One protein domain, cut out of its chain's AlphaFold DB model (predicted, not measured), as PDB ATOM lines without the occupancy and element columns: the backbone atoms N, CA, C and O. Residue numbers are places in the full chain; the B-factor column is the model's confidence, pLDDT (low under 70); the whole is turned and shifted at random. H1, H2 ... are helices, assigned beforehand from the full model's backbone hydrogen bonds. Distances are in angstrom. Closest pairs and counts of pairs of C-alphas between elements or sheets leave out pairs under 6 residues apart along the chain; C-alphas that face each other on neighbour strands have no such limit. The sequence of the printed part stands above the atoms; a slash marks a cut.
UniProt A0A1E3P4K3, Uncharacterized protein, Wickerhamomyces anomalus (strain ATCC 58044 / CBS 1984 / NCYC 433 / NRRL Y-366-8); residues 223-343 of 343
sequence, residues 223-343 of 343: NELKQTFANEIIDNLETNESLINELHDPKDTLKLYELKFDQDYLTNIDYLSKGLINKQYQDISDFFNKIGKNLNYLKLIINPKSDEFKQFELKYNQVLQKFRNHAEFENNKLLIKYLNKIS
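What this domain is: This is residues 223 to 343 of the 343 residues of an uncharacterized protein of Wickerhamomyces anomalus (strain ATCC 58044 / CBS 1984 / NCYC 433 / NRRL Y-366-8) (UniProt A0A1E3P4K3). Three long helices, H1, H3 and H4, make an up-and-down bundle, each running against the one before it in the chain, and the short H5 folds back along the last part of H4. At one end of the bundle a long loop, residues 246 to 278, joins the end of H1 to the start of H3 and holds the small helix H2, which touches no other helix. The printed part has 121 residues with five named helices in the order H1, H2, H3, H4, H5 and no named strand, and its class is all helix. The whole is only just compact, close to loose, with a radius of gyration of the C-alphas of 15.8 A, and elongated, with spans of 50 by 30 by 21 A.

Where its parts are: H1, H3 and H4 share the greatest length in residues, 23 each. H1 is residues 223 to 245, 32.9 A from first to last C-alpha, and begins with C-alpha 223 at (20.439, -32.229, -26.123). H3 is residues 279 to 301, 33.1 A long, and begins with C-alpha 279 at (47.166, -13.744, -39.310). H4 is residues 307 to 329, 32.6 A long. H5 is residues 333 to 339, 9.9 A long, and ends with C-alpha 339 at (32.017, -7.490, -42.100). H2 is residues 263 to 267, 6.5 A long.

How they stand to each other: H4 is the hub and touches H1, H3 and H5. H4 and H1 run the same way at a shallow tilt of 22 degrees, their closest C-alphas, those of Val 319 and Glu 241, 6.1 A apart. H4 and H3 form a helical hairpin at a shallow tilt of 21 degrees, opposite ways, with the closest C-alphas, Phe 309 and Lys 299, 7.4 A apart. H1 and H3 touch with 26 pairs of C-alphas within 8 A, the closest being Ile 233 and Ile 291 at 5.4 A, and run opposite ways at a shallow tilt of 26 degrees. H5 forms a second helical hairpin with H4, opposite ways at a shallow tilt of 8 degrees; H4 touches it with residues 320 to 328 alone, and the closest C-alphas, Ala 327 and Ile 336, are 6.1 A apart. H5 is near H3 and H2, and apart from H1. H2 is apart from H1, H3 and H4. In H1, H2, H3, H4 and H5, every O i to N i+4 pair is within hydrogen-bond range.

The domain as a whole: The two C-alphas farthest apart, those of Asn 223 and Lys 260, are 50.7 A apart. The printed part has no cut and ends at Ser 343, the chain's last residue. The links H1 to H2, 17 residues, and H2 to H3, 11 residues, are long; H3 to H4 and H4 to H5 are tight. The mean pLDDT of the printed part is 75.6; it is under 70 at residues 248 to 278, residues 332 to 334 and residue 343.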
ATOM      1  N   ASN A 223      19.895 -32.975 -27.260       91.44
ATOM      2  CA  ASN A 223      20.439 -32.229 -26.123       91.44
ATOM      3  C   ASN A 223      21.970 -32.124 -26.178       91.44
ATOM      4  O   ASN A 223      22.514 -31.056 -25.907       91.44
ATOM      5  N   GLU A 224      22.656 -33.198 -26.567       92.94
ATOM      6  CA  GLU A 224      24.118 -33.220 -26.692       92.94
ATOM      7  C   GLU A 224      24.598 -32.345 -27.855       92.94
ATOM      8  O   GLU A 224      25.541 -31.570 -27.692       92.94
ATOM      9  N   LEU A 225      23.910 -32.382 -29.004       92.50
ATOM     10  CA  LEU A 225      24.170 -31.478 -30.130       92.50
ATOM     11  C   LEU A 225      23.950 -30.020 -29.720       92.50
ATOM     12  O   LEU A 225      24.802 -29.173 -29.990       92.50
ATOM     13  N   LYS A 226      22.844 -29.726 -29.018       92.50
ATOM     14  CA  LYS A 226      22.567 -28.387 -28.483       92.50
ATOM     15  C   LYS A 226      23.728 -27.893 -27.618       92.50
ATOM     16  O   LYS A 226      24.230 -26.800 -27.854       92.50
ATOM     17  N   GLN A 227      24.136 -28.683 -26.624       93.94
ATOM     18  CA  GLN A 227      25.217 -28.320 -25.705       93.94
ATOM     19  C   GLN A 227      26.549 -28.152 -26.435       93.94
ATOM     20  O   GLN A 227      27.249 -27.174 -26.196       93.94
ATOM     21  N   THR A 228      26.871 -29.054 -27.363       93.44
ATOM     22  CA  THR A 228      28.118 -28.999 -28.138       93.44
ATOM     23  C   THR A 228      28.216 -27.701 -28.933       93.44
ATOM     24  O   THR A 228      29.187 -26.963 -28.784       93.44
ATOM     25  N   PHE A 229      27.196 -27.371 -29.732       92.81
ATOM     26  CA  PHE A 229      27.218 -26.145 -30.531       92.81
ATOM     27  C   PHE A 229      27.146 -24.884 -29.665       92.81
ATOM     28  O   PHE A 229      27.782 -23.890 -30.004       92.81
ATOM     29  N   ALA A 230      26.416 -24.913 -28.546       93.69
ATOM     30  CA  ALA A 230      26.345 -23.786 -27.618       93.69
ATOM     31  C   ALA A 230      27.708 -23.494 -26.982       93.69
ATOM     32  O   ALA A 230      28.156 -22.350 -27.011       93.69
ATOM     33  N   ASN A 231      28.391 -24.522 -26.477       94.62
ATOM     34  CA  ASN A 231      29.719 -24.381 -25.886       94.62
ATOM     35  C   ASN A 231      30.730 -23.887 -26.924       94.62
ATOM     36  O   ASN A 231      31.436 -22.920 -26.670       94.62
ATOM     37  N   GLU A 232      30.722 -24.451 -28.136       93.38
ATOM     38  CA  GLU A 232      31.607 -23.977 -29.203       93.38
ATOM     39  C   GLU A 232      31.343 -22.515 -29.586       93.38
ATOM     40  O   GLU A 232      32.279 -21.794 -29.923       93.38
ATOM     41  N   ILE A 233      30.094 -22.042 -29.557       94.31
ATOM     42  CA  ILE A 233      29.804 -20.616 -29.767       94.31
ATOM     43  C   ILE A 233      30.392 -19.770 -28.643       94.31
ATOM     44  O   ILE A 233      30.990 -18.738 -28.934       94.31
ATOM     45  N   ILE A 234      30.224 -20.181 -27.384       94.19
ATOM     46  CA  ILE A 234      30.748 -19.448 -26.223       94.19
ATOM     47  C   ILE A 234      32.269 -19.344 -26.318       94.19
ATOM     48  O   ILE A 234      32.790 -18.230 -26.324       94.19
ATOM     49  N   ASP A 235      32.946 -20.479 -26.494       93.94
ATOM     50  CA  ASP A 235      34.404 -20.567 -26.565       93.94
ATOM     51  C   ASP A 235      34.956 -19.727 -27.725       93.94
ATOM     52  O   ASP A 235      35.902 -18.951 -27.563       93.94
ATOM     53  N   ASN A 236      34.335 -19.834 -28.907       93.56
ATOM     54  CA  ASN A 236      34.749 -19.057 -30.070       93.56
ATOM     55  C   ASN A 236      34.457 -17.561 -29.887       93.56
ATOM     56  O   ASN A 236      35.269 -16.750 -30.318       93.56
ATOM     57  N   LEU A 237      33.345 -17.167 -29.253       93.56
ATOM     58  CA  LEU A 237      33.041 -15.757 -28.977       93.56
ATOM     59  C   LEU A 237      34.042 -15.143 -28.002       93.56
ATOM     60  O   LEU A 237      34.509 -14.036 -28.246       93.56
ATOM     61  N   GLU A 238      34.377 -15.849 -26.922       93.62
ATOM     62  CA  GLU A 238      35.342 -15.385 -25.918       93.62
ATOM     63  C   GLU A 238      36.751 -15.276 -26.501       93.62
ATOM     64  O   GLU A 238      37.421 -14.258 -26.326       93.62
ATOM     65  N   THR A 239      37.167 -16.282 -27.273       92.50
ATOM     66  CA  THR A 239      38.455 -16.260 -27.978       92.50
ATOM     67  C   THR A 239      38.517 -15.097 -28.964       92.50
ATOM     68  O   THR A 239      39.495 -14.353 -28.993       92.50
ATOM     69  N   ASN A 240      37.458 -14.907 -29.754       91.19
ATOM     70  CA  ASN A 240      37.405 -13.854 -30.758       91.19
ATOM     71  C   ASN A 240      37.393 -12.456 -30.115       91.19
ATOM     72  O   ASN A 240      38.103 -11.556 -30.552       91.19
ATOM     73  N   GLU A 241      36.655 -12.283 -29.017       91.38
ATOM     74  CA  GLU A 241      36.662 -11.048 -28.233       91.38
ATOM     75  C   GLU A 241      38.050 -10.740 -27.646       91.38
ATOM     76  O   GLU A 241      38.477  -9.586 -27.708       91.38
ATOM     77  N   SER A 242      38.785 -11.742 -27.145       90.25
ATOM     78  CA  SER A 242      40.177 -11.565 -26.693       90.25
ATOM     79  C   SER A 242      41.083 -11.108 -27.831       90.25
ATOM     80  O   SER A 242      41.765 -10.094 -27.695       90.25
ATOM     81  N   LEU A 243      41.031 -11.794 -28.978       87.56
ATOM     82  CA  LEU A 243      41.843 -11.455 -30.148       87.56
ATOM     83  C   LEU A 243      41.576 -10.033 -30.642       87.56
ATOM     84  O   LEU A 243      42.513  -9.329 -30.998       87.56
ATOM     85  N   ILE A 244      40.314  -9.592 -30.636       86.44
ATOM     86  CA  ILE A 244      39.947  -8.219 -31.003       86.44
ATOM     87  C   ILE A 244      40.504  -7.212 -29.989       86.44
ATOM     88  O   ILE A 244      41.006  -6.166 -30.391       86.44
ATOM     89  N   ASN A 245      40.433  -7.503 -28.688       85.19
ATOM     90  CA  ASN A 245      40.959  -6.604 -27.656       85.19
ATOM     91  C   ASN A 245      42.495  -6.515 -27.681       85.19
ATOM     92  O   ASN A 245      43.045  -5.483 -27.313       85.19
ATOM     93  N   GLU A 246      43.178  -7.570 -28.123       84.31
ATOM     94  CA  GLU A 246      44.636  -7.613 -28.295       84.31
ATOM     95  C   GLU A 246      45.130  -6.823 -29.517       84.31
ATOM     96  O   GLU A 246      46.338  -6.614 -29.661       84.31
ATOM     97  N   LEU A 247      44.226  -6.342 -30.381       78.38
ATOM     98  CA  LEU A 247      44.567  -5.415 -31.458       78.38
ATOM     99  C   LEU A 247      44.957  -4.057 -30.845       78.38
ATOM    100  O   LEU A 247      44.130  -3.166 -30.638       78.38
ATOM    101  N   HIS A 248      46.240  -3.895 -30.522       59.56
ATOM    102  CA  HIS A 248      46.821  -2.654 -30.016       59.56
ATOM    103  C   HIS A 248      48.039  -2.225 -30.848       59.56
ATOM    104  O   HIS A 248      48.910  -3.030 -31.162       59.56
ATOM    105  N   ASP A 249      48.120  -0.912 -31.091       50.53
ATOM    106  CA  ASP A 249      49.178  -0.152 -31.780       50.53
ATOM    107  C   ASP A 249      49.069  -0.135 -33.336       50.53
ATOM    108  O   ASP A 249      49.175  -1.178 -33.982       50.53
ATOM    109  N   PRO A 250      48.946   1.048 -33.986       46.69
ATOM    110  CA  PRO A 250      48.852   1.224 -35.451       46.69
ATOM    111  C   PRO A 250      50.138   0.857 -36.224       46.69
ATOM    112  O   PRO A 250      50.343   1.269 -37.368       46.69
ATOM    113  N   LYS A 251      51.061   0.108 -35.611       41.47
ATOM    114  CA  LYS A 251      52.317  -0.313 -36.251       41.47
ATOM    115  C   LYS A 251      52.137  -1.473 -37.217       41.47
ATOM    116  O   LYS A 251      52.918  -1.567 -38.161       41.47
ATOM    117  N   ASP A 252      51.058  -2.232 -37.078       42.75
ATOM    118  CA  ASP A 252      50.603  -3.177 -38.094       42.75
ATOM    119  C   ASP A 252      49.606  -2.500 -39.037       42.75
ATOM    120  O   ASP A 252      48.540  -3.039 -39.339       42.75
ATOM    121  N   THR A 253      49.969  -1.300 -39.521       43.41
ATOM    122  CA  THR A 253      49.314  -0.715 -40.695       43.41
ATOM    123  C   THR A 253      49.241  -1.806 -41.740       43.41
ATOM    124  O   THR A 253      50.257  -2.355 -42.175       43.41
ATOM    125  N   LEU A 254      48.008  -2.151 -42.077       45.56
ATOM    126  CA  LEU A 254      47.651  -3.184 -43.016       45.56
ATOM    127  C   LEU A 254      48.266  -2.802 -44.366       45.56
ATOM    128  O   LEU A 254      47.641  -2.139 -45.188       45.56
ATOM    129  N   LYS A 255      49.524  -3.191 -44.594       42.34
ATOM    130  CA  LYS A 255      50.146  -3.179 -45.911       42.34
ATOM    131  C   LYS A 255      49.506  -4.326 -46.671       42.34
ATOM    132  O   LYS A 255      50.134  -5.350 -46.926       42.34
ATOM    133  N   LEU A 256      48.241  -4.136 -47.055       42.12
ATOM    134  CA  LEU A 256      47.809  -4.608 -48.357       42.12
ATOM    135  C   LEU A 256      48.913  -4.124 -49.282       42.12
ATOM    136  O   LEU A 256      49.080  -2.916 -49.464       42.12
ATOM    137  N   TYR A 257      49.737  -5.046 -49.780       39.22
ATOM    138  CA  TYR A 257      50.509  -4.752 -50.972       39.22
ATOM    139  C   TYR A 257      49.532  -4.041 -51.902       39.22
ATOM    140  O   TYR A 257      48.421  -4.549 -52.076       39.22
ATOM    141  N   GLU A 258      49.888  -2.842 -52.375       40.59
ATOM    142  CA  GLU A 258      49.120  -2.069 -53.355       40.59
ATOM    143  C   GLU A 258      49.035  -2.883 -54.652       40.59
ATOM    144  O   GLU A 258      49.648  -2.594 -55.677       40.59
ATOM    145  N   LEU A 259      48.311  -3.985 -54.594       40.25
ATOM    146  CA  LEU A 259      47.984  -4.828 -55.699       40.25
ATOM    147  C   LEU A 259      46.831  -4.095 -56.361       40.25
ATOM    148  O   LEU A 259      45.692  -4.131 -55.897       40.25
ATOM    149  N   LYS A 260      47.178  -3.348 -57.412       38.88
ATOM    150  CA  LYS A 260      46.238  -2.717 -58.338       38.88
ATOM    151  C   LYS A 260      45.451  -3.809 -59.066       38.88
ATOM    152  O   LYS A 260      45.721  -4.109 -60.223       38.88
ATOM    153  N   PHE A 261      44.515  -4.433 -58.370       46.19
ATOM    154  CA  PHE A 261      43.479  -5.258 -58.964       46.19
ATOM    155  C   PHE A 261      42.186  -4.454 -59.029       46.19
ATOM    156  O   PHE A 261      41.942  -3.585 -58.188       46.19
ATOM    157  N   ASP A 262      41.365  -4.744 -60.034       46.16
ATOM    158  CA  ASP A 262      40.024  -4.181 -60.129       46.16
ATOM    159  C   ASP A 262      39.238  -4.468 -58.844       46.16
ATOM    160  O   ASP A 262      39.327  -5.560 -58.273       46.16
ATOM    161  N   GLN A 263      38.451  -3.486 -58.393       51.34
ATOM    162  CA  GLN A 263      37.646  -3.604 -57.172       51.34
ATOM    163  C   GLN A 263      36.725  -4.830 -57.203       51.34
ATOM    164  O   GLN A 263      36.475  -5.426 -56.155       51.34
ATOM    165  N   ASP A 264      36.289  -5.241 -58.394       49.66
ATOM    166  CA  ASP A 264      35.456  -6.422 -58.601       49.66
ATOM    167  C   ASP A 264      36.246  -7.734 -58.446       49.66
ATOM    168  O   ASP A 264      35.758  -8.687 -57.836       49.66
ATOM    169  N   TYR A 265      37.508  -7.780 -58.889       39.84
ATOM    170  CA  TYR A 265      38.365  -8.965 -58.752       39.84
ATOM    171  C   TYR A 265      38.665  -9.276 -57.282       39.84
ATOM    172  O   TYR A 265      38.572 -10.424 -56.847       39.84
ATOM    173  N   LEU A 266      38.938  -8.239 -56.486       45.81
ATOM    174  CA  LEU A 266      39.173  -8.392 -55.052       45.81
ATOM    175  C   LEU A 266      37.914  -8.843 -54.300       45.81
ATOM    176  O   LEU A 266      38.027  -9.492 -53.271       45.81
ATOM    177  N   THR A 267      36.709  -8.543 -54.796       43.50
ATOM    178  CA  THR A 267      35.453  -8.911 -54.113       43.50
ATOM    179  C   THR A 267      35.046 -10.377 -54.207       43.50
ATOM    180  O   THR A 267      34.180 -10.786 -53.428       43.50
ATOM    181  N   ASN A 268      35.669 -11.132 -55.116       43.09
ATOM    182  CA  ASN A 268      35.449 -12.567 -55.328       43.09
ATOM    183  C   ASN A 268      36.511 -13.450 -54.661       43.09
ATOM    184  O   ASN A 268      36.367 -14.668 -54.633       43.09
ATOM    185  N   ILE A 269      37.585 -12.853 -54.147       43.94
ATOM    186  CA  ILE A 269      38.545 -13.565 -53.311       43.94
ATOM    187  C   ILE A 269      37.916 -13.639 -51.923       43.94
ATOM    188  O   ILE A 269      37.532 -12.602 -51.380       43.94
ATOM    189  N   ASP A 270      37.795 -14.844 -51.358       47.81
ATOM    190  CA  ASP A 270      37.532 -15.028 -49.929       47.81
ATOM    191  C   ASP A 270      38.591 -14.233 -49.177       47.81
ATOM    192  O   ASP A 270      39.740 -14.662 -49.064       47.81
ATOM    193  N   TYR A 271      38.198 -13.028 -48.757       47.91
ATOM    194  CA  TYR A 271      39.061 -11.863 -48.543       47.91
ATOM    195  C   TYR A 271      40.197 -12.110 -47.548       47.91
ATOM    196  O   TYR A 271      41.140 -11.334 -47.485       47.91
ATOM    197  N   LEU A 272      40.100 -13.189 -46.771       49.94
ATOM    198  CA  LEU A 272      40.950 -13.528 -45.638       49.94
ATOM    199  C   LEU A 272      41.664 -14.877 -45.793       49.94
ATOM    200  O   LEU A 272      42.481 -15.228 -44.949       49.94
ATOM    201  N   SER A 273      41.447 -15.607 -46.888       43.84
ATOM    202  CA  SER A 273      42.147 -16.867 -47.127       43.84
ATOM    203  C   SER A 273      43.366 -16.636 -48.032       43.84
ATOM    204  O   SER A 273      43.237 -16.208 -49.174       43.84
ATOM    205  N   LYS A 274      44.561 -16.980 -47.527       44.00
ATOM    206  CA  LYS A 274      45.857 -17.069 -48.247       44.00
ATOM    207  C   LYS A 274      46.753 -15.817 -48.230       44.00
ATOM    208  O   LYS A 274      47.115 -15.265 -49.264       44.00
ATOM    209  N   GLY A 275      47.233 -15.456 -47.036       43.72
ATOM    210  CA  GLY A 275      48.577 -14.870 -46.857       43.72
ATOM    211  C   GLY A 275      48.768 -13.380 -47.171       43.72
ATOM    212  O   GLY A 275      49.880 -12.882 -47.021       43.72
ATOM    213  N   LEU A 276      47.713 -12.660 -47.567       49.88
ATOM    214  CA  LEU A 276      47.759 -11.218 -47.871       49.88
ATOM    215  C   LEU A 276      47.302 -10.316 -46.708       49.88
ATOM    216  O   LEU A 276      47.375  -9.095 -46.814       49.88
ATOM    217  N   ILE A 277      46.832 -10.910 -45.607       58.66
ATOM    218  CA  ILE A 277      46.325 -10.213 -44.416       58.66
ATOM    219  C   ILE A 277      47.065 -10.735 -43.180       58.66
ATOM    220  O   ILE A 277      47.472 -11.898 -43.155       58.66
ATOM    221  N   ASN A 278      47.244  -9.884 -42.164       67.75
ATOM    222  CA  ASN A 278      47.785 -10.287 -40.868       67.75
ATOM    223  C   ASN A 278      46.980 -11.478 -40.309       67.75
ATOM    224  O   ASN A 278      45.747 -11.474 -40.312       67.75
ATOM    225  N   LYS A 279      47.708 -12.494 -39.840       72.69
ATOM    226  CA  LYS A 279      47.166 -13.744 -39.310       72.69
ATOM    227  C   LYS A 279      46.078 -13.516 -38.253       72.69
ATOM    228  O   LYS A 279      45.065 -14.194 -38.300       72.69
ATOM    229  N   GLN A 280      46.227 -12.518 -37.381       76.88
ATOM    230  CA  GLN A 280      45.236 -12.223 -36.341       76.88
ATOM    231  C   GLN A 280      43.858 -11.872 -36.921       76.88
ATOM    232  O   GLN A 280      42.843 -12.339 -36.416       76.88
ATOM    233  N   TYR A 281      43.797 -11.118 -38.023       76.50
ATOM    234  CA  TYR A 281      42.525 -10.795 -38.685       76.50
ATOM    235  C   TYR A 281      41.917 -12.016 -39.386       76.50
ATOM    236  O   TYR A 281      40.694 -12.136 -39.445       76.50
ATOM    237  N   GLN A 282      42.757 -12.912 -39.919       74.50
ATOM    238  CA  GLN A 282      42.303 -14.180 -40.502       74.50
ATOM    239  C   GLN A 282      41.705 -15.076 -39.417       74.50
ATOM    240  O   GLN A 282      40.576 -15.528 -39.565       74.50
ATOM    241  N   ASP A 283      42.409 -15.229 -38.295       81.75
ATOM    242  CA  ASP A 283      41.962 -16.023 -37.153       81.75
ATOM    243  C   ASP A 283      40.613 -15.491 -36.620       81.75
ATOM    244  O   ASP A 283      39.651 -16.251 -36.511       81.75
ATOM    245  N   ILE A 284      40.494 -14.173 -36.391       84.31
ATOM    246  CA  ILE A 284      39.241 -13.495 -35.990       84.31
ATOM    247  C   ILE A 284      38.089 -13.805 -36.962       84.31
ATOM    248  O   ILE A 284      36.964 -14.111 -36.559       84.31
ATOM    249  N   SER A 285      38.363 -13.739 -38.263       81.69
ATOM    250  CA  SER A 285      37.380 -14.010 -39.309       81.69
ATOM    251  C   SER A 285      36.939 -15.472 -39.347       81.69
ATOM    252  O   SER A 285      35.745 -15.757 -39.465       81.69
ATOM    253  N   ASP A 286      37.881 -16.401 -39.224       83.75
ATOM    254  CA  ASP A 286      37.596 -17.831 -39.183       83.75
ATOM    255  C   ASP A 286      36.728 -18.179 -37.970       83.75
ATOM    256  O   ASP A 286      35.821 -19.010 -38.074       83.75
ATOM    257  N   PHE A 287      36.941 -17.506 -36.834       88.62
ATOM    258  CA  PHE A 287      36.054 -17.624 -35.681       88.62
ATOM    259  C   PHE A 287      34.645 -17.107 -35.977       88.62
ATOM    260  O   PHE A 287      33.687 -17.806 -35.653       88.62
ATOM    261  N   PHE A 288      34.479 -15.954 -36.635       88.25
ATOM    262  CA  PHE A 288      33.144 -15.480 -37.030       88.25
ATOM    263  C   PHE A 288      32.415 -16.475 -37.941       88.25
ATOM    264  O   PHE A 288      31.249 -16.782 -37.692       88.25
ATOM    265  N   ASN A 289      33.106 -17.053 -38.929       85.62
ATOM    266  CA  ASN A 289      32.530 -18.071 -39.812       85.62
ATOM    267  C   ASN A 289      32.099 -19.329 -39.039       85.62
ATOM    268  O   ASN A 289      30.990 -19.833 -39.235       85.62
ATOM    269  N   LYS A 290      32.936 -19.811 -38.110       88.44
ATOM    270  CA  LYS A 290      32.601 -20.945 -37.231       88.44
ATOM    271  C   LYS A 290      31.394 -20.645 -36.343       88.44
ATOM    272  O   LYS A 290      30.494 -21.479 -36.245       88.44
ATOM    273  N   ILE A 291      31.340 -19.457 -35.735       90.81
ATOM    274  CA  ILE A 291      30.210 -19.042 -34.893       90.81
ATOM    275  C   ILE A 291      28.928 -18.969 -35.726       90.81
ATOM    276  O   ILE A 291      27.914 -19.524 -35.313       90.81
ATOM    277  N   GLY A 292      28.971 -18.365 -36.918       88.69
ATOM    278  CA  GLY A 292      27.826 -18.290 -37.829       88.69
ATOM    279  C   GLY A 292      27.299 -19.671 -38.236       88.69
ATOM    280  O   GLY A 292      26.093 -19.919 -38.186       88.69
ATOM    281  N   LYS A 293      28.198 -20.610 -38.558       87.62
ATOM    282  CA  LYS A 293      27.842 -22.006 -38.862       87.62
ATOM    283  C   LYS A 293      27.156 -22.687 -37.670       87.62
ATOM    284  O   LYS A 293      26.071 -23.247 -37.824       87.62
ATOM    285  N   ASN A 294      27.724 -22.565 -36.472       90.31
ATOM    286  CA  ASN A 294      27.153 -23.160 -35.262       90.31
ATOM    287  C   ASN A 294      25.833 -22.499 -34.832       90.31
ATOM    288  O   ASN A 294      24.931 -23.196 -34.364       90.31
ATOM    289  N   LEU A 295      25.665 -21.189 -35.042       90.25
ATOM    290  CA  LEU A 295      24.393 -20.487 -34.834       90.25
ATOM    291  C   LEU A 295      23.305 -21.039 -35.756       90.25
ATOM    292  O   LEU A 295      22.184 -21.282 -35.307       90.25
ATOM    293  N   ASN A 296      23.631 -21.291 -37.025       88.50
ATOM    294  CA  ASN A 296      22.695 -21.899 -37.969       88.50
ATOM    295  C   ASN A 296      22.280 -23.312 -37.539       88.50
ATOM    296  O   ASN A 296      21.096 -23.643 -37.621       88.50
ATOM    297  N   TYR A 297      23.205 -24.122 -37.017       89.06
ATOM    298  CA  TYR A 297      22.866 -25.432 -36.456       89.06
ATOM    299  C   TYR A 297      21.987 -25.323 -35.211       89.06
ATOM    300  O   TYR A 297      20.956 -25.991 -35.123       89.06
ATOM    301  N   LEU A 298      22.320 -24.431 -34.278       89.88
ATOM    302  CA  LEU A 298      21.500 -24.193 -33.092       89.88
ATOM    303  C   LEU A 298      20.095 -23.721 -33.444       89.88
ATOM    304  O   LEU A 298      19.135 -24.206 -32.855       89.88
ATOM    305  N   LYS A 299      19.946 -22.860 -34.454       89.31
ATOM    306  CA  LYS A 299      18.645 -22.394 -34.951       89.31
ATOM    307  C   LYS A 299      17.723 -23.538 -35.394       89.31
ATOM    308  O   LYS A 299      16.504 -23.387 -35.369       89.31
ATOM    309  N   LEU A 300      18.291 -24.667 -35.824       87.50
ATOM    310  CA  LEU A 300      17.538 -25.866 -36.201       87.50
ATOM    311  C   LEU A 300      17.163 -26.739 -34.995       87.50
ATOM    312  O   LEU A 300      16.202 -27.499 -35.080       87.50
ATOM    313  N   ILE A 301      17.900 -26.631 -33.886       87.25
ATOM    314  CA  ILE A 301      17.733 -27.461 -32.683       87.25
ATOM    315  C   ILE A 301      16.839 -26.782 -31.640       87.25
ATOM    316  O   ILE A 301      16.024 -27.445 -30.993       87.25
ATOM    317  N   ILE A 302      16.999 -25.469 -31.456       86.69
ATOM    318  CA  ILE A 302      16.248 -24.659 -30.496       86.69
ATOM    319  C   ILE A 302      15.348 -23.654 -31.206       86.69
ATOM    320  O   ILE A 302      15.633 -23.202 -32.310       86.69
ATOM    321  N   ASN A 303      14.246 -23.281 -30.550       83.38
ATOM    322  CA  ASN A 303      13.340 -22.267 -31.077       83.38
ATOM    323  C   ASN A 303      14.108 -20.942 -31.275       83.38
ATOM    324  O   ASN A 303      14.562 -20.384 -30.277       83.38
ATOM    325  N   PRO A 304      14.185 -20.383 -32.497       83.06
ATOM    326  CA  PRO A 304      14.912 -19.135 -32.756       83.06
ATOM    327  C   PRO A 304      14.363 -17.928 -31.982       83.06
ATOM    328  O   PRO A 304      15.023 -16.905 -31.857       83.06
ATOM    329  N   LYS A 305      13.127 -18.022 -31.473       83.19
ATOM    330  CA  LYS A 305      12.506 -16.981 -30.646       83.19
ATOM    331  C   LYS A 305      12.829 -17.110 -29.156       83.19
ATOM    332  O   LYS A 305      12.392 -16.239 -28.402       83.19
ATOM    333  N   SER A 306      13.525 -18.169 -28.735       87.75
ATOM    334  CA  SER A 306      13.906 -18.365 -27.337       87.75
ATOM    335  C   SER A 306      14.874 -17.275 -26.882       87.75
ATOM    336  O   SER A 306      15.678 -16.768 -27.667       87.75
ATOM    337  N   ASP A 307      14.801 -16.918 -25.602       88.69
ATOM    338  CA  ASP A 307      15.721 -15.934 -25.027       88.69
ATOM    339  C   ASP A 307      17.164 -16.447 -25.056       88.69
ATOM    340  O   ASP A 307      18.082 -15.678 -25.312       88.69
ATOM    341  N   GLU A 308      17.356 -17.760 -24.904       88.56
ATOM    342  CA  GLU A 308      18.654 -18.425 -25.040       88.56
ATOM    343  C   GLU A 308      19.295 -18.177 -26.417       88.56
ATOM    344  O   GLU A 308      20.439 -17.734 -26.484       88.56
ATOM    345  N   PHE A 309      18.567 -18.392 -27.521       90.56
ATOM    346  CA  PHE A 309      19.111 -18.161 -28.866       90.56
ATOM    347  C   PHE A 309      19.422 -16.678 -29.104       90.56
ATOM    348  O   PHE A 309      20.493 -16.334 -29.605       90.56
ATOM    349  N   LYS A 310      18.512 -15.791 -28.683       90.75
ATOM    350  CA  LYS A 310      18.697 -14.338 -28.809       90.75
ATOM    351  C   LYS A 310      19.924 -13.834 -28.054       90.75
ATOM    352  O   LYS A 310      20.552 -12.889 -28.515       90.75
ATOM    353  N   GLN A 311      20.275 -14.436 -26.915       91.56
ATOM    354  CA  GLN A 311      21.488 -14.077 -26.171       91.56
ATOM    355  C   GLN A 311      22.758 -14.393 -26.973       91.56
ATOM    356  O   GLN A 311      23.663 -13.558 -27.027       91.56
ATOM    357  N   PHE A 312      22.814 -15.543 -27.655       92.88
ATOM    358  CA  PHE A 312      23.939 -15.868 -28.539       92.88
ATOM    359  C   PHE A 312      24.045 -14.901 -29.719       92.88
ATOM    360  O   PHE A 312      25.127 -14.392 -29.997       92.88
ATOM    361  N   GLU A 313      22.922 -14.605 -30.376       91.94
ATOM    362  CA  GLU A 313      22.867 -13.660 -31.498       91.94
ATOM    363  C   GLU A 313      23.263 -12.238 -31.064       91.94
ATOM    364  O   GLU A 313      24.039 -11.564 -31.741       91.94
ATOM    365  N   LEU A 314      22.794 -11.794 -29.894       93.06
ATOM    366  CA  LEU A 314      23.164 -10.506 -29.315       93.06
ATOM    367  C   LEU A 314      24.672 -10.432 -29.043       93.06
ATOM    368  O   LEU A 314      25.306  -9.463 -29.460       93.06
ATOM    369  N   LYS A 315      25.253 -11.443 -28.380       93.56
ATOM    370  CA  LYS A 315      26.692 -11.476 -28.070       93.56
ATOM    371  C   LYS A 315      27.531 -11.524 -29.353       93.56
ATOM    372  O   LYS A 315      28.493 -10.772 -29.471       93.56
ATOM    373  N   TYR A 316      27.129 -12.324 -30.342       94.31
ATOM    374  CA  TYR A 316      27.759 -12.350 -31.668       94.31
ATOM    375  C   TYR A 316      27.774 -10.968 -32.327       94.31
ATOM    376  O   TYR A 316      28.835 -10.484 -32.716       94.31
ATOM    377  N   ASN A 317      26.625 -10.292 -32.372       92.25
ATOM    378  CA  ASN A 317      26.514  -8.959 -32.960       92.25
ATOM    379  C   ASN A 317      27.327  -7.905 -32.195       92.25
ATOM    380  O   ASN A 317      27.905  -7.013 -32.812       92.25
ATOM    381  N   GLN A 318      27.423  -8.008 -30.867       93.00
ATOM    382  CA  GLN A 318      28.267  -7.126 -30.055       93.00
ATOM    383  C   GLN A 318      29.754  -7.296 -30.386       93.00
ATOM    384  O   GLN A 318      30.448  -6.301 -30.598       93.00
ATOM    385  N   VAL A 319      30.244  -8.538 -30.466       91.75
ATOM    386  CA  VAL A 319      31.645  -8.830 -30.816       91.75
ATOM    387  C   VAL A 319      31.939  -8.418 -32.262       91.75
ATOM    388  O   VAL A 319      32.953  -7.772 -32.528       91.75
ATOM    389  N   LEU A 320      31.014  -8.681 -33.191       90.06
ATOM    390  CA  LEU A 320      31.114  -8.226 -34.580       90.06
ATOM    391  C   LEU A 320      31.187  -6.696 -34.669       90.06
ATOM    392  O   LEU A 320      32.007  -6.157 -35.413       90.06
ATOM    393  N   GLN A 321      30.378  -5.984 -33.878       90.56
ATOM    394  CA  GLN A 321      30.401  -4.525 -33.843       90.56
ATOM    395  C   GLN A 321      31.719  -3.980 -33.280       90.56
ATOM    396  O   GLN A 321      32.226  -2.989 -33.801       90.56
ATOM    397  N   LYS A 322      32.324  -4.627 -32.273       88.81
ATOM    398  CA  LYS A 322      33.667  -4.248 -31.793       88.81
ATOM    399  C   LYS A 322      34.701  -4.330 -32.914       88.81
ATOM    400  O   LYS A 322      35.475  -3.393 -33.100       88.81
ATOM    401  N   PHE A 323      34.667  -5.402 -33.705       87.38
ATOM    402  CA  PHE A 323      35.590  -5.559 -34.826       87.38
ATOM    403  C   PHE A 323      35.320  -4.568 -35.967       87.38
ATOM    404  O   PHE A 323      36.258  -4.071 -36.587       87.38
ATOM    405  N   ARG A 324      34.052  -4.208 -36.206       85.56
ATOM    406  CA  ARG A 324      33.692  -3.117 -37.128       85.56
ATOM    407  C   ARG A 324      34.243  -1.774 -36.674       85.56
ATOM    408  O   ARG A 324      34.856  -1.088 -37.481       85.56
ATOM    409  N   ASN A 325      34.084  -1.428 -35.396       86.06
ATOM    410  CA  ASN A 325      34.609  -0.177 -34.846       86.06
ATOM    411  C   ASN A 325      36.134  -0.098 -35.011       86.06
ATOM    412  O   ASN A 325      36.665   0.952 -35.364       86.06
ATOM    413  N   HIS A 326      36.835  -1.219 -34.808       83.94
ATOM    414  CA  HIS A 326      38.269  -1.325 -35.087       83.94
ATOM    415  C   HIS A 326      38.586  -1.103 -36.574       83.94
ATOM    416  O   HIS A 326      39.446  -0.298 -36.920       83.94
ATOM    417  N   ALA A 327      37.850  -1.758 -37.476       78.38
ATOM    418  CA  ALA A 327      38.020  -1.587 -38.919       78.38
ATOM    419  C   ALA A 327      37.766  -0.141 -39.391       78.38
ATOM    420  O   ALA A 327      38.444   0.337 -40.302       78.38
ATOM    421  N   GLU A 328      36.801   0.552 -38.781       81.88
ATOM    422  CA  GLU A 328      36.498   1.967 -39.025       81.88
ATOM    423  C   GLU A 328      37.602   2.890 -38.507       81.88
ATOM    424  O   GLU A 328      38.014   3.797 -39.231       81.88
ATOM    425  N   PHE A 329      38.123   2.631 -37.303       81.19
ATOM    426  CA  PHE A 329      39.251   3.367 -36.730       81.19
ATOM    427  C   PHE A 329      40.501   3.280 -37.620       81.19
ATOM    428  O   PHE A 329      41.140   4.295 -37.893       81.19
ATOM    429  N   GLU A 330      40.787   2.094 -38.162       73.69
ATOM    430  CA  GLU A 330      41.895   1.848 -39.097       73.69
ATOM    431  C   GLU A 330      41.587   2.271 -40.554       73.69
ATOM    432  O   GLU A 330      42.417   2.097 -41.448       73.69
ATOM    433  N   ASN A 331      40.393   2.815 -40.835       71.69
ATOM    434  CA  ASN A 331      39.921   3.190 -42.179       71.69
ATOM    435  C   ASN A 331      40.031   2.045 -43.221       71.69
ATOM    436  O   ASN A 331      40.278   2.262 -44.414       71.69
ATOM    437  N   ASN A 332      39.828   0.799 -42.784       69.81
ATOM    438  CA  ASN A 332      39.947  -0.391 -43.620       69.81
ATOM    439  C   ASN A 332      38.630  -0.697 -44.353       69.81
ATOM    440  O   ASN A 332      37.828  -1.539 -43.946       69.81
ATOM    441  N   LYS A 333      38.424  -0.031 -45.494       69.50
ATOM    442  CA  LYS A 333      37.211  -0.166 -46.326       69.50
ATOM    443  C   LYS A 333      36.896  -1.604 -46.749       69.50
ATOM    444  O   LYS A 333      35.730  -1.947 -46.936       69.50
ATOM    445  N   LEU A 334      37.922  -2.432 -46.932       66.81
ATOM    446  CA  LEU A 334      37.760  -3.803 -47.407       66.81
ATOM    447  C   LEU A 334      37.259  -4.724 -46.297       66.81
ATOM    448  O   LEU A 334      36.306  -5.476 -46.510       66.81
ATOM    449  N   LEU A 335      37.834  -4.592 -45.100       70.38
ATOM    450  CA  LEU A 335      37.359  -5.289 -43.914       70.38
ATOM    451  C   LEU A 335      35.922  -4.878 -43.583       70.38
ATOM    452  O   LEU A 335      35.081  -5.745 -43.395       70.38
ATOM    453  N   ILE A 336      35.595  -3.583 -43.630       72.19
ATOM    454  CA  ILE A 336      34.214  -3.104 -43.434       72.19
ATOM    455  C   ILE A 336      33.252  -3.758 -44.441       72.19
ATOM    456  O   ILE A 336      32.190  -4.248 -44.062       72.19
ATOM    457  N   LYS A 337      33.629  -3.827 -45.727       72.25
ATOM    458  CA  LYS A 337      32.810  -4.478 -46.765       72.25
ATOM    459  C   LYS A 337      32.604  -5.971 -46.487       72.25
ATOM    460  O   LYS A 337      31.501  -6.464 -46.704       72.25
ATOM    461  N   TYR A 338      33.631  -6.677 -46.017       74.31
ATOM    462  CA  TYR A 338      33.526  -8.076 -45.596       74.31
ATOM    463  C   TYR A 338      32.609  -8.237 -44.376       74.31
ATOM    464  O   TYR A 338      31.665  -9.023 -44.422       74.31
ATOM    465  N   LEU A 339      32.814  -7.436 -43.328       73.50
ATOM    466  CA  LEU A 339      32.017  -7.490 -42.100       73.50
ATOM    467  C   LEU A 339      30.538  -7.182 -42.344       73.50
ATOM    468  O   LEU A 339      29.689  -7.695 -41.622       73.50
ATOM    469  N   ASN A 340      30.214  -6.385 -43.364       76.56
ATOM    470  CA  ASN A 340      28.837  -6.128 -43.797       76.56
ATOM    471  C   ASN A 340      28.196  -7.293 -44.566       76.56
ATOM    472  O   ASN A 340      26.976  -7.327 -44.675       76.56
ATOM    473  N   LYS A 341      28.984  -8.225 -45.118       73.38
ATOM    474  CA  LYS A 341      28.462  -9.434 -45.779       73.38
ATOM    475  C   LYS A 341      28.137 -10.560 -44.791       73.38
ATOM    476  O   LYS A 341      27.299 -11.392 -45.114       73.38
ATOM    477  N   ILE A 342      28.830 -10.615 -43.650       70.56
ATOM    478  CA  ILE A 342      28.684 -11.690 -42.648       70.56
ATOM    479  C   ILE A 342      27.729 -11.351 -41.488       70.56
ATOM    480  O   ILE A 342      27.496 -12.203 -40.628       70.56
ATOM    481  N   SER A 343      27.204 -10.121 -41.437       58.19
ATOM    482  CA  SER A 343      26.024  -9.766 -40.626       58.19
ATOM    483  C   SER A 343      24.749 -10.030 -41.395       58.19
ATOM    484  O   SER A 343      23.776 -10.480 -40.761       58.19
TER     485      SER A 343